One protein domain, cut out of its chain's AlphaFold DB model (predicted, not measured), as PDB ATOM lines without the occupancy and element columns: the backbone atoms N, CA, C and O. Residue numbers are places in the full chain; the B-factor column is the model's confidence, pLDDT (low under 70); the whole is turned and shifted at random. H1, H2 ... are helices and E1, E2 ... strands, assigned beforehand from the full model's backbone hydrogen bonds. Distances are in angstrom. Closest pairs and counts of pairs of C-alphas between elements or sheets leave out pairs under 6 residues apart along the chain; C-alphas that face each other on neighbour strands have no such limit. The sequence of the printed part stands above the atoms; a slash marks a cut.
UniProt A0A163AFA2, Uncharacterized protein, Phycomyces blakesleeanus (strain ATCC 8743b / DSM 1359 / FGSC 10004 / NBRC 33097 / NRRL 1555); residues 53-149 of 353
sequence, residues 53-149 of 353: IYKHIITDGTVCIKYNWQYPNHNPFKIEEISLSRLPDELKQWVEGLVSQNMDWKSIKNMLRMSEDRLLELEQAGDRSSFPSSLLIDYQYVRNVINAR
ATOM      1  N   ILE A  53      13.968  -6.299  91.540       89.88
ATOM      2  CA  ILE A  53      14.419  -6.097  92.913       89.88
ATOM      3  C   ILE A  53      13.281  -6.495  93.849       89.88
ATOM      4  O   ILE A  53      12.146  -6.049  93.699       89.88
ATOM      5  N   TYR A  54      13.580  -7.369  94.799       87.69
ATOM      6  CA  TYR A  54      12.651  -7.890  95.785       87.69
ATOM      7  C   TYR A  54      13.176  -7.555  97.167       87.69
ATOM      8  O   TYR A  54      14.324  -7.851  97.495       87.69
ATOM      9  N   LYS A  55      12.311  -6.965  97.981       92.06
ATOM     10  CA  LYS A  55      12.567  -6.696  99.389       92.06
ATOM     11  C   LYS A  55      11.735  -7.661 100.225       92.06
ATOM     12  O   LYS A  55      10.512  -7.657 100.124       92.06
ATOM     13  N   HIS A  56      12.392  -8.427 101.084       90.38
ATOM     14  CA  HIS A  56      11.763  -9.263 102.101       90.38
ATOM     15  C   HIS A  56      12.177  -8.770 103.483       90.38
ATOM     16  O   HIS A  56      13.361  -8.576 103.738       90.38
ATOM     17  N   ILE A  57      11.208  -8.552 104.370       89.75
ATOM     18  CA  ILE A  57      11.469  -8.235 105.777       89.75
ATOM     19  C   ILE A  57      11.305  -9.538 106.555       89.75
ATOM     20  O   ILE A  57      10.237 -10.148 106.515       89.75
ATOM     21  N   ILE A  58      12.376  -9.981 107.200       91.75
ATOM     22  CA  ILE A  58      12.421 -11.184 108.027       91.75
ATOM     23  C   ILE A  58      11.858 -10.836 109.418       91.75
ATOM     24  O   ILE A  58      11.808  -9.671 109.819       91.75
ATOM     25  N   THR A  59      11.371 -11.838 110.151       88.44
ATOM     26  CA  THR A  59      10.732 -11.695 111.472       88.44
ATOM     27  C   THR A  59      11.617 -11.047 112.538       88.44
ATOM     28  O   THR A  59      11.094 -10.439 113.468       88.44
ATOM     29  N   ASP A  60      12.937 -11.135 112.396       90.31
ATOM     30  CA  ASP A  60      13.937 -10.484 113.254       90.31
ATOM     31  C   ASP A  60      14.150  -8.991 112.919       90.31
ATOM     32  O   ASP A  60      14.893  -8.294 113.606       90.31
ATOM     33  N   GLY A  61      13.475  -8.477 111.885       86.31
ATOM     34  CA  GLY A  61      13.627  -7.112 111.386       86.31
ATOM     35  C   GLY A  61      14.686  -6.959 110.293       86.31
ATOM     36  O   GLY A  61      14.791  -5.872 109.720       86.31
ATOM     37  N   THR A  62      15.420  -8.020 109.949       90.75
ATOM     38  CA  THR A  62      16.426  -8.002 108.885       90.75
ATOM     39  C   THR A  62      15.756  -7.833 107.521       90.75
ATOM     40  O   THR A  62      14.740  -8.462 107.217       90.75
ATOM     41  N   VAL A  63      16.324  -6.988 106.658       92.88
ATOM     42  CA  VAL A  63      15.826  -6.776 105.293       92.88
ATOM     43  C   VAL A  63      16.692  -7.556 104.304       92.88
ATOM     44  O   VAL A  63      17.847  -7.215 104.077       92.88
ATOM     45  N   CYS A  64      16.126  -8.586 103.677       89.69
ATOM     46  CA  CYS A  64      16.750  -9.313 102.576       89.69
ATOM     47  C   CYS A  64      16.369  -8.660 101.243       89.69
ATOM     48  O   CYS A  64      15.189  -8.588 100.888       89.69
ATOM     49  N   ILE A  65      17.370  -8.199 100.494       92.06
ATOM     50  CA  ILE A  65      17.191  -7.648  99.151       92.06
ATOM     51  C   ILE A  65      17.724  -8.668  98.143       92.06
ATOM     52  O   ILE A  65      18.914  -8.971  98.132       92.06
ATOM     53  N   LYS A  66      16.851  -9.197  97.281       90.19
ATOM     54  CA  LYS A  66      17.240 -10.014  96.122       90.19
ATOM     55  C   LYS A  66      17.087  -9.173  94.872       90.19
ATOM     56  O   LYS A  66      16.007  -8.641  94.640       90.19
ATOM     57  N   TYR A  67      18.125  -9.068  94.055       89.69
ATOM     58  CA  TYR A  67      18.054  -8.297  92.822       89.69
ATOM     59  C   TYR A  67      18.679  -9.040  91.641       89.69
ATOM     60  O   TYR A  67      19.638  -9.795  91.790       89.69
ATOM     61  N   ASN A  68      18.111  -8.807  90.462       87.44
ATOM     62  CA  ASN A  68      18.671  -9.132  89.163       87.44
ATOM     63  C   ASN A  68      18.791  -7.821  88.385       87.44
ATOM     64  O   ASN A  68      17.780  -7.189  88.094       87.44
ATOM     65  N   TRP A  69      20.012  -7.403  88.077       82.69
ATOM     66  CA  TRP A  69      20.286  -6.121  87.422       82.69
ATOM     67  C   TRP A  69      20.562  -6.263  85.921       82.69
ATOM     68  O   TRP A  69      20.770  -5.262  85.250       82.69
ATOM     69  N   GLN A  70      20.602  -7.484  85.385       84.38
ATOM     70  CA  GLN A  70      20.967  -7.701  83.987       84.38
ATOM     71  C   GLN A  70      19.818  -7.335  83.038       84.38
ATOM     72  O   GLN A  70      18.679  -7.774  83.213       84.38
ATOM     73  N   TYR A  71      20.159  -6.595  81.982       80.31
ATOM     74  CA  TYR A  71      19.251  -6.161  80.918       80.31
ATOM     75  C   TYR A  71      19.660  -6.806  79.578       80.31
ATOM     76  O   TYR A  71      20.191  -6.136  78.704       80.31
ATOM     77  N   PRO A  72      19.466  -8.125  79.382       80.56
ATOM     78  CA  PRO A  72      19.954  -8.811  78.179       80.56
ATOM     79  C   PRO A  72      19.206  -8.409  76.897       80.56
ATOM     80  O   PRO A  72      19.748  -8.529  75.805       80.56
ATOM     81  N   ASN A  73      17.966  -7.927  77.028       83.06
ATOM     82  CA  ASN A  73      17.050  -7.737  75.895       83.06
ATOM     83  C   ASN A  73      16.871  -6.268  75.474       83.06
ATOM     84  O   ASN A  73      16.076  -5.990  74.582       83.06
ATOM     85  N   HIS A  74      17.521  -5.326  76.163       79.25
ATOM     86  CA  HIS A  74      17.355  -3.879  75.966       79.25
ATOM     87  C   HIS A  74      18.475  -3.127  76.692       79.25
ATOM     88  O   HIS A  74      19.118  -3.689  77.578       79.25
ATOM     89  N   ASN A  75      18.713  -1.869  76.327       78.75
ATOM     90  CA  ASN A  75      19.693  -1.028  77.006       78.75
ATOM     91  C   ASN A  75      18.967   0.145  77.684       78.75
ATOM     92  O   ASN A  75      18.640   1.116  76.996       78.75
ATOM     93  N   PRO A  76      18.799   0.121  79.023       71.75
ATOM     94  CA  PRO A  76      18.032   1.136  79.747       71.75
ATOM     95  C   PRO A  76      18.651   2.541  79.683       71.75
ATOM     96  O   PRO A  76      17.999   3.506  80.072       71.75
ATOM     97  N   PHE A  77      19.888   2.666  79.191       72.06
ATOM     98  CA  PHE A  77      20.587   3.938  79.003       72.06
ATOM     99  C   PHE A  77      20.434   4.513  77.585       72.06
ATOM    100  O   PHE A  77      20.940   5.596  77.303       72.06
ATOM    101  N   LYS A  78      19.738   3.823  76.669       77.31
ATOM    102  CA  LYS A  78      19.409   4.388  75.351       77.31
ATOM    103  C   LYS A  78      18.342   5.469  75.487       77.31
ATOM    104  O   LYS A  78      17.297   5.235  76.090       77.31
ATOM    105  N   ILE A  79      18.561   6.622  74.854       71.25
ATOM    106  CA  ILE A  79      17.603   7.742  74.857       71.25
ATOM    107  C   ILE A  79      16.237   7.306  74.333       71.25
ATOM    108  O   ILE A  79      15.216   7.717  74.876       71.25
ATOM    109  N   GLU A  80      16.198   6.448  73.314       73.88
ATOM    110  CA  GLU A  80      14.943   5.957  72.752       73.88
ATOM    111  C   GLU A  80      14.137   5.191  73.816       73.88
ATOM    112  O   GLU A  80      12.931   5.391  73.938       73.88
ATOM    113  N   GLU A  81      14.798   4.395  74.662       76.06
ATOM    114  CA  GLU A  81      14.152   3.670  75.762       76.06
ATOM    115  C   GLU A  81      13.764   4.596  76.922       76.06
ATOM    116  O   GLU A  81      12.664   4.469  77.466       76.06
ATOM    117  N   ILE A  82      14.611   5.575  77.256       75.75
ATOM    118  CA  ILE A  82      14.329   6.590  78.281       75.75
ATOM    119  C   ILE A  82      13.125   7.451  77.873       75.75
ATOM    120  O   ILE A  82      12.256   7.719  78.700       75.75
ATOM    121  N   SER A  83      13.004   7.824  76.597       70.94
ATOM    122  CA  SER A  83      11.875   8.615  76.079       70.94
ATOM    123  C   SER A  83      10.536   7.870  76.133       70.94
ATOM    124  O   SER A  83       9.479   8.483  76.260       70.94
ATOM    125  N   LEU A  84      10.583   6.535  76.082       73.94
ATOM    126  CA  LEU A  84       9.424   5.653  76.225       73.94
ATOM    127  C   LEU A  84       9.168   5.252  77.686       73.94
ATOM    128  O   LEU A  84       8.155   4.607  77.992       73.94
ATOM    129  N   SER A  85      10.082   5.607  78.592       75.94
ATOM    130  CA  SER A  85       9.977   5.299  80.009       75.94
ATOM    131  C   SER A  85       8.902   6.149  80.690       75.94
ATOM    132  O   SER A  85       8.427   7.168  80.186       75.94
ATOM    133  N   ARG A  86       8.456   5.698  81.863       80.94
ATOM    134  CA  ARG A  86       7.517   6.484  82.667       80.94
ATOM    135  C   ARG A  86       8.267   7.612  83.350       80.94
ATOM    136  O   ARG A  86       9.350   7.387  83.877       80.94
ATOM    137  N   LEU A  87       7.608   8.764  83.468       85.38
ATOM    138  CA  LEU A  87       8.116   9.853  84.291       85.38
ATOM    139  C   LEU A  87       8.400   9.342  85.725       85.38
ATOM    140  O   LEU A  87       7.513   8.689  86.299       85.38
ATOM    141  N   PRO A  88       9.593   9.602  86.293       86.62
ATOM    142  CA  PRO A  88       9.921   9.268  87.677       86.62
ATOM    143  C   PRO A  88       8.903   9.841  88.665       86.62
ATOM    144  O   PRO A  88       8.380  10.935  88.450       86.62
ATOM    145  N   ASP A  89       8.615   9.118  89.750       86.81
ATOM    146  CA  ASP A  89       7.575   9.517  90.711       86.81
ATOM    147  C   ASP A  89       7.878  10.851  91.403       86.81
ATOM    148  O   ASP A  89       6.959  11.633  91.625       86.81
ATOM    149  N   GLU A  90       9.152  11.160  91.642       89.38
ATOM    150  CA  GLU A  90       9.597  12.461  92.159       89.38
ATOM    151  C   GLU A  90       9.182  13.609  91.232       89.38
ATOM    152  O   GLU A  90       8.587  14.591  91.674       89.38
ATOM    153  N   LEU A  91       9.402  13.459  89.920       89.69
ATOM    154  CA  LEU A  91       8.976  14.451  88.934       89.69
ATOM    155  C   LEU A  91       7.454  14.506  88.798       89.69
ATOM    156  O   LEU A  91       6.905  15.589  88.597       89.69
ATOM    157  N   LYS A  92       6.750  13.372  88.942       92.44
ATOM    158  CA  LYS A  92       5.279  13.384  88.974       92.44
ATOM    159  C   LYS A  92       4.767  14.228  90.134       92.44
ATOM    160  O   LYS A  92       3.959  15.123  89.905       92.44
ATOM    161  N   GLN A  93       5.265  13.964  91.341       94.12
ATOM    162  CA  GLN A  93       4.892  14.686  92.557       94.12
ATOM    163  C   GLN A  93       5.253  16.166  92.459       94.12
ATOM    164  O   GLN A  93       4.462  17.015  92.859       94.12
ATOM    165  N   TRP A  94       6.408  16.485  91.870       94.62
ATOM    166  CA  TRP A  94       6.809  17.862  91.618       94.62
ATOM    167  C   TRP A  94       5.814  18.579  90.697       94.62
ATOM    168  O   TRP A  94       5.264  19.604  91.092       94.62
ATOM    169  N   VAL A  95       5.489  18.017  89.521       94.25
ATOM    170  CA  VAL A  95       4.496  18.613  88.602       94.25
ATOM    171  C   VAL A  95       3.123  18.732  89.266       94.25
ATOM    172  O   VAL A  95       2.468  19.765  89.136       94.25
ATOM    173  N   GLU A  96       2.673  17.705  89.989       94.81
ATOM    174  CA  GLU A  96       1.410  17.740  90.735       94.81
ATOM    175  C   GLU A  96       1.405  18.844  91.801       94.81
ATOM    176  O   GLU A  96       0.405  19.552  91.934       94.81
ATOM    177  N   GLY A  97       2.525  19.043  92.501       95.62
ATOM    178  CA  GLY A  97       2.731  20.124  93.461       95.62
ATOM    179  C   GLY A  97       2.622  21.503  92.812       95.62
ATOM    180  O   GLY A  97       1.836  22.331  93.273       95.62
ATOM    181  N   LEU A  98       3.309  21.733  91.692       94.62
ATOM    182  CA  LEU A  98       3.218  22.999  90.952       94.62
ATOM    183  C   LEU A  98       1.801  23.261  90.435       94.62
ATOM    184  O   LEU A  98       1.260  24.358  90.584       94.62
ATOM    185  N   VAL A  99       1.157  22.235  89.877       93.31
ATOM    186  CA  VAL A  99      -0.232  22.335  89.428       93.31
ATOM    187  C   VAL A  99      -1.159  22.599  90.610       93.31
ATOM    188  O   VAL A  99      -2.122  23.338  90.442       93.31
ATOM    189  N   SER A 100      -0.897  22.053  91.804       91.25
ATOM    190  CA  SER A 100      -1.688  22.328  93.014       91.25
ATOM    191  C   SER A 100      -1.620  23.791  93.462       91.25
ATOM    192  O   SER A 100      -2.603  24.308  93.988       91.25
ATOM    193  N   GLN A 101      -0.522  24.476  93.143       90.81
ATOM    194  CA  GLN A 101      -0.311  25.911  93.361       90.81
ATOM    195  C   GLN A 101      -0.892  26.778  92.227       90.81
ATOM    196  O   GLN A 101      -0.533  27.940  92.086       90.81
ATOM    197  N   ASN A 102      -1.791  26.222  91.405       88.62
ATOM    198  CA  ASN A 102      -2.423  26.892  90.262       88.62
ATOM    199  C   ASN A 102      -1.449  27.336  89.154       88.62
ATOM    200  O   ASN A 102      -1.806  28.192  88.347       88.62
ATOM    201  N   MET A 103      -0.254  26.743  89.053       90.88
ATOM    202  CA  MET A 103       0.646  27.062  87.944       90.88
ATOM    203  C   MET A 103       0.168  26.458  86.624       90.88
ATOM    204  O   MET A 103      -0.195  25.280  86.544       90.88
ATOM    205  N   ASP A 104       0.184  27.283  85.579       88.75
ATOM    206  CA  ASP A 104      -0.167  26.872  84.228       88.75
ATOM    207  C   ASP A 104       1.029  26.234  83.497       88.75
ATOM    208  O   ASP A 104       2.171  26.211  83.967       88.75
ATOM    209  N   TRP A 105       0.764  25.702  82.301       90.12
ATOM    210  CA  TRP A 105       1.821  25.136  81.465       90.12
ATOM    211  C   TRP A 105       2.912  26.156  81.130       90.12
ATOM    212  O   TRP A 105       4.073  25.777  81.029       90.12
ATOM    213  N   LYS A 106       2.567  27.432  80.939       91.62
ATOM    214  CA  LYS A 106       3.537  28.454  80.540       91.62
ATOM    215  C   LYS A 106       4.556  28.690  81.656       91.62
ATOM    216  O   LYS A 106       5.753  28.693  81.380       91.62
ATOM    217  N   SER A 107       4.094  28.807  82.898       93.06
ATOM    218  CA  SER A 107       4.932  28.932  84.089       93.06
ATOM    219  C   SER A 107       5.794  27.691  84.303       93.06
ATOM    220  O   SER A 107       7.009  27.811  84.435       93.06
ATOM    221  N   ILE A 108       5.208  26.490  84.225       93.06
ATOM    222  CA  ILE A 108       5.962  25.232  84.378       93.06
ATOM    223  C   ILE A 108       7.008  25.086  83.262       93.06
ATOM    224  O   ILE A 108       8.161  24.763  83.532       93.06
ATOM    225  N   LYS A 109       6.654  25.387  82.008       92.88
ATOM    226  CA  LYS A 109       7.580  25.348  80.867       92.88
ATOM    227  C   LYS A 109       8.749  26.314  81.051       92.88
ATOM    228  O   LYS A 109       9.871  25.969  80.695       92.88
ATOM    229  N   ASN A 110       8.499  27.502  81.599       92.62
ATOM    230  CA  ASN A 110       9.563  28.459  81.895       92.62
ATOM    231  C   ASN A 110      10.530  27.918  82.956       92.62
ATOM    232  O   ASN A 110      11.731  28.103  82.806       92.62
ATOM    233  N   MET A 111      10.034  27.205  83.972       91.44
ATOM    234  CA  MET A 111      10.883  26.556  84.982       91.44
ATOM    235  C   MET A 111      11.679  25.369  84.428       91.44
ATOM    236  O   MET A 111      12.767  25.083  84.910       91.44
ATOM    237  N   LEU A 112      11.145  24.679  83.418       90.38
ATOM    238  CA  LEU A 112      11.826  23.577  82.730       90.38
ATOM    239  C   LEU A 112      12.873  24.055  81.712       90.38
ATOM    240  O   LEU A 112      13.576  23.233  81.123       90.38
ATOM    241  N   ARG A 113      12.965  25.366  81.456       90.19
ATOM    242  CA  ARG A 113      13.850  25.926  80.435       90.19
ATOM    243  C   ARG A 113      15.312  25.817  80.867       90.19
ATOM    244  O   ARG A 113      15.697  26.339  81.906       90.19
ATOM    245  N   MET A 114      16.122  25.176  80.030       89.00
ATOM    246  CA  MET A 114      17.572  25.085  80.204       89.00
ATOM    247  C   MET A 114      18.276  26.268  79.525       89.00
ATOM    248  O   MET A 114      17.730  26.852  78.584       89.00
ATOM    249  N   SER A 115      19.471  26.627  80.009       90.69
ATOM    250  CA  SER A 115      20.342  27.584  79.318       90.69
ATOM    251  C   SER A 115      20.907  26.975  78.034       90.69
ATOM    252  O   SER A 115      20.993  25.754  77.903       90.69
ATOM    253  N   GLU A 116      21.300  27.836  77.099       90.81
ATOM    254  CA  GLU A 116      21.913  27.423  75.833       90.81
ATOM    255  C   GLU A 116      23.208  26.634  76.065       90.81
ATOM    256  O   GLU A 116      23.352  25.549  75.511       90.81
ATOM    257  N   ASP A 117      24.062  27.077  76.995       90.56
ATOM    258  CA  ASP A 117      25.294  26.364  77.369       90.56
ATOM    259  C   ASP A 117      25.017  24.923  77.820       90.56
ATOM    260  O   ASP A 117      25.691  23.984  77.405       90.56
ATOM    261  N   ARG A 118      23.966  24.719  78.627       85.19
ATOM    262  CA  ARG A 118      23.589  23.386  79.123       85.19
ATOM    263  C   ARG A 118      23.004  22.500  78.033       85.19
ATOM    264  O   ARG A 118      23.124  21.283  78.122       85.19
ATOM    265  N   LEU A 119      22.349  23.085  77.033       87.06
ATOM    266  CA  LEU A 119      21.894  22.341  75.860       87.06
ATOM    267  C   LEU A 119      23.086  21.931  74.993       87.06
ATOM    268  O   LEU A 119      23.164  20.772  74.598       87.06
ATOM    269  N   LEU A 120      24.044  22.835  74.788       86.81
ATOM    270  CA  LEU A 120      25.255  22.562  74.023       86.81
ATOM    271  C   LEU A 120      26.102  21.458  74.677       86.81
ATOM    272  O   LEU A 120      26.554  20.546  73.989       86.81
ATOM    273  N   GLU A 121      26.244  21.478  76.009       84.62
ATOM    274  CA  GLU A 121      26.877  20.395  76.779       84.62
ATOM    275  C   GLU A 121      26.218  19.034  76.500       84.62
ATOM    276  O   GLU A 121      26.910  18.037  76.308       84.62
ATOM    277  N   LEU A 122      24.882  18.982  76.448       81.69
ATOM    278  CA  LEU A 122      24.135  17.745  76.189       81.69
ATOM    279  C   LEU A 122      24.256  17.267  74.739       81.69
ATOM    280  O   LEU A 122      24.261  16.062  74.497       81.69
ATOM    281  N   GLU A 123      24.335  18.188  73.782       82.56
ATOM    282  CA  GLU A 123      24.528  17.870  72.363       82.56
ATOM    283  C   GLU A 123      25.944  17.352  72.081       82.56
ATOM    284  O   GLU A 123      26.125  16.462  71.249       82.56
ATOM    285  N   GLN A 124      26.940  17.884  72.796       82.56
ATOM    286  CA  GLN A 124      28.351  17.509  72.671       82.56
ATOM    287  C   GLN A 124      28.729  16.276  73.502       82.56
ATOM    288  O   GLN A 124      29.723  15.612  73.192       82.56
ATOM    289  N   ALA A 125      27.953  15.942  74.537       70.38
ATOM    290  CA  ALA A 125      28.126  14.728  75.324       70.38
ATOM    291  C   ALA A 125      27.837  13.485  74.459       70.38
ATOM    292  O   ALA A 125      26.713  12.996  74.359       70.38
ATOM    293  N   GLY A 126      28.886  12.961  73.816       59.81
ATOM    294  CA  GLY A 126      28.819  11.754  72.986       59.81
ATOM    295  C   GLY A 126      28.386  10.496  73.751       59.81
ATOM    296  O   GLY A 126      27.886   9.555  73.134       59.81
ATOM    297  N   ASP A 127      28.520  10.495  75.082       59.88
ATOM    298  CA  ASP A 127      27.940   9.480  75.958       59.88
ATOM    299  C   ASP A 127      26.636   9.998  76.581       59.88
ATOM    300  O   ASP A 127      26.612  10.875  77.442       59.88
ATOM    301  N   ARG A 128      25.519   9.432  76.122       58.81
ATOM    302  CA  ARG A 128      24.144   9.809  76.491       58.81
ATOM    303  C   ARG A 128      23.720   9.256  77.862       58.81
ATOM    304  O   ARG A 128      22.526   9.099  78.123       58.81
ATOM    305  N   SER A 129      24.678   8.929  78.726       56.31
ATOM    306  CA  SER A 129      24.460   8.231  79.996       56.31
ATOM    307  C   SER A 129      23.688   9.059  81.037       56.31
ATOM    308  O   SER A 129      23.092   8.475  81.942       56.31
ATOM    309  N   SER A 130      23.588  10.387  80.878       65.12
ATOM    310  CA  SER A 130      22.714  11.243  81.698       65.12
ATOM    311  C   SER A 130      21.715  12.053  80.861       65.12
ATOM    312  O   SER A 130      21.939  13.221  80.545       65.12
ATOM    313  N   PHE A 131      20.570  11.454  80.520       74.25
ATOM    314  CA  PHE A 131      19.441  12.194  79.951       74.25
ATOM    315  C   PHE A 131      18.691  12.957  81.063       74.25
ATOM    316  O   PHE A 131      18.198  12.321  82.006       74.25
ATOM    317  N   PRO A 132      18.550  14.294  80.986       79.94
ATOM    318  CA  PRO A 132      17.796  15.046  81.981       79.94
ATOM    319  C   PRO A 132      16.326  14.625  81.971       79.94
ATOM    320  O   PRO A 132      15.599  14.847  81.005       79.94
ATOM    321  N   SER A 133      15.851  14.051  83.077       81.31
ATOM    322  CA  SER A 133      14.463  13.576  83.178       81.31
ATOM    323  C   SER A 133      13.425  14.706  83.076       81.31
ATOM    324  O   SER A 133      12.265  14.441  82.772       81.31
ATOM    325  N   SER A 134      13.824  15.968  83.270       83.31
ATOM    326  CA  SER A 134      12.979  17.148  83.035       83.31
ATOM    327  C   SER A 134      12.515  17.267  81.580       83.31
ATOM    328  O   SER A 134      11.397  17.718  81.340       83.31
ATOM    329  N   LEU A 135      13.319  16.801  80.616       85.25
ATOM    330  CA  LEU A 135      12.970  16.800  79.191       85.25
ATOM    331  C   LEU A 135      11.862  15.789  78.848       85.25
ATOM    332  O   LEU A 135      11.267  15.881  77.779       85.25
ATOM    333  N   LEU A 136      11.548  14.853  79.755       86.12
ATOM    334  CA  LEU A 136      10.411  13.936  79.610       86.12
ATOM    335  C   LEU A 136       9.065  14.614  79.910       86.12
ATOM    336  O   LEU A 136       8.012  14.046  79.618       86.12
ATOM    337  N   ILE A 137       9.070  15.801  80.528       89.62
ATOM    338  CA  ILE A 137       7.841  16.523  80.865       89.62
ATOM    339  C   ILE A 137       7.363  17.280  79.630       89.62
ATOM    340  O   ILE A 137       7.846  18.364  79.303       89.62
ATOM    341  N   ASP A 138       6.361  16.717  78.963       88.31
ATOM    342  CA  ASP A 138       5.711  17.356  77.828       88.31
ATOM    343  C   ASP A 138       4.436  18.128  78.221       88.31
ATOM    344  O   ASP A 138       3.900  18.046  79.335       88.31
ATOM    345  N   TYR A 139       3.920  18.890  77.253       90.56
ATOM    346  CA  TYR A 139       2.671  19.634  77.400       90.56
ATOM    347  C   TYR A 139       1.483  18.726  77.748       90.56
ATOM    348  O   TYR A 139       0.618  19.107  78.540       90.56
ATOM    349  N   GLN A 140       1.407  17.538  77.144       89.06
ATOM    350  CA  GLN A 140       0.248  16.664  77.274       89.06
ATOM    351  C   GLN A 140       0.168  16.053  78.674       89.06
ATOM    352  O   GLN A 140      -0.929  15.948  79.226       89.06
ATOM    353  N   TYR A 141       1.307  15.707  79.271       90.88
ATOM    354  CA  TYR A 141       1.422  15.256  80.647       90.88
ATOM    355  C   TYR A 141       0.915  16.330  81.607       90.88
ATOM    356  O   TYR A 141      -0.040  16.082  82.345       90.88
ATOM    357  N   VAL A 142       1.462  17.548  81.536       91.56
ATOM    358  CA  VAL A 142       1.040  18.653  82.415       91.56
ATOM    359  C   VAL A 142      -0.442  18.974  82.215       91.56
ATOM    360  O   VAL A 142      -1.194  19.097  83.183       91.56
ATOM    361  N   ARG A 143      -0.916  19.013  80.965       90.25
ATOM    362  CA  ARG A 143      -2.337  19.198  80.646       90.25
ATOM    363  C   ARG A 143      -3.216  18.106  81.260       90.25
ATOM    364  O   ARG A 143      -4.309  18.407  81.742       90.25
ATOM    365  N   ASN A 144      -2.775  16.849  81.247       90.69
ATOM    366  CA  ASN A 144      -3.500  15.738  81.864       90.69
ATOM    367  C   ASN A 144      -3.549  15.873  83.388       90.69
ATOM    368  O   ASN A 144      -4.614  15.655  83.961       90.69
ATOM    369  N   VAL A 145      -2.449  16.283  84.026       93.31
ATOM    370  CA  VAL A 145      -2.396  16.546  85.474       93.31
ATOM    371  C   VAL A 145      -3.350  17.685  85.853       93.31
ATOM    372  O   VAL A 145      -4.180  17.516  86.747       93.31
ATOM    373  N   ILE A 146      -3.324  18.804  85.118       89.81
ATOM    374  CA  ILE A 146      -4.262  19.928  85.303       89.81
ATOM    375  C   ILE A 146      -5.709  19.451  85.154       89.81
ATOM    376  O   ILE A 146      -6.554  19.726  86.007       89.81
ATOM    377  N   ASN A 147      -6.013  18.695  84.096       87.56
ATOM    378  CA  ASN A 147      -7.358  18.170  83.875       87.56
ATOM    379  C   ASN A 147      -7.791  17.198  84.978       87.56
ATOM    380  O   ASN A 147      -8.940  17.260  85.408       87.56
ATOM    381  N   ALA A 148      -6.903  16.321  85.448       90.88
ATOM    382  CA  ALA A 148      -7.190  15.384  86.528       90.88
ATOM    383  C   ALA A 148      -7.489  16.120  87.840       90.88
ATOM    384  O   ALA A 148      -8.481  15.804  88.500       90.88
ATOM    385  N   ARG A 149      -6.701  17.150  88.174       91.25
ATOM    386  CA  ARG A 149      -6.969  18.028  89.320       91.25
ATOM    387  C   ARG A 149      -8.321  18.720  89.177       91.25
ATOM    388  O   ARG A 149      -9.135  18.643  90.090       91.25
TER     389      ARG A 149
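Overview. This is residues 53 to 149 of the 353 residues of an uncharacterized protein of Phycomyces blakesleeanus (strain ATCC 8743b / DSM 1359 / FGSC 10004 / NBRC 33097 / NRRL 1555) (UniProt A0A163AFA2). A two-stranded hairpin, E1 and E2, forms an arm set away from a loose group of short helices, in which residues 95 to 100 of H2 pack on H6 and H3 is close to both. H5 sits near the middle, H1 lies toward the arm, and H4 is off to one side, with residues 116 to 121 sticking out. The printed part has 97 residues, with two antiparallel strands followed by six helices, and is mostly helix. It is loose, with a radius of gyration of the C-alphas of 18.1 A and spans of 51 by 39 by 22 A.

Along the chain. E1, residues 53 to 57, begins at C-alpha 53 (14.419, -6.097, 92.913); E2, residues 63 to 68, is 16.5 A long. H1 is residues 79 to 83, H2 residues 89 to 100, 16.0 A long, H3 residues 105 to 111, H4 residues 116 to 124, 12.2 A long, and H5 residues 133 to 136. H6, residues 139 to 149, is 15.4 A long and ends at C-alpha 149 (-6.969, 18.028, 89.320).

Arrangement. In the hairpin of E1 and E2, N 54 and O 66 are 2.7 A apart, within hydrogen-bond range. E1 is apart from H1 to H6. H2, with residues 95 to 100 alone, touches H6; the closest C-alphas, of Val 99 and Ile 146, are 6.2 A apart, at a steep tilt of 64 degrees, the same way. H3 and H6 only just touch, with 3 pairs of C-alphas within 8 A, the closest being Trp 105 and Val 142 at 6.6 A. H1 and H5 are close but not clearly touching, with the C-alphas of Ser 83 and Leu 136 at 6.6 A. H4 touches no helix. Every O i to N i+4 pair is within hydrogen-bond range in H1, H2, H3, H4 and H6; H5 is too short for one.

Size, cuts and confidence. The C-alphas farthest apart, of Thr 59 and Glu 116, are 54.1 A apart. The printed part has no cut and no long link. Residues 70 to 75 stand free. Mean pLDDT of the printed part is 85.4; residues 126 to 130 are under 70.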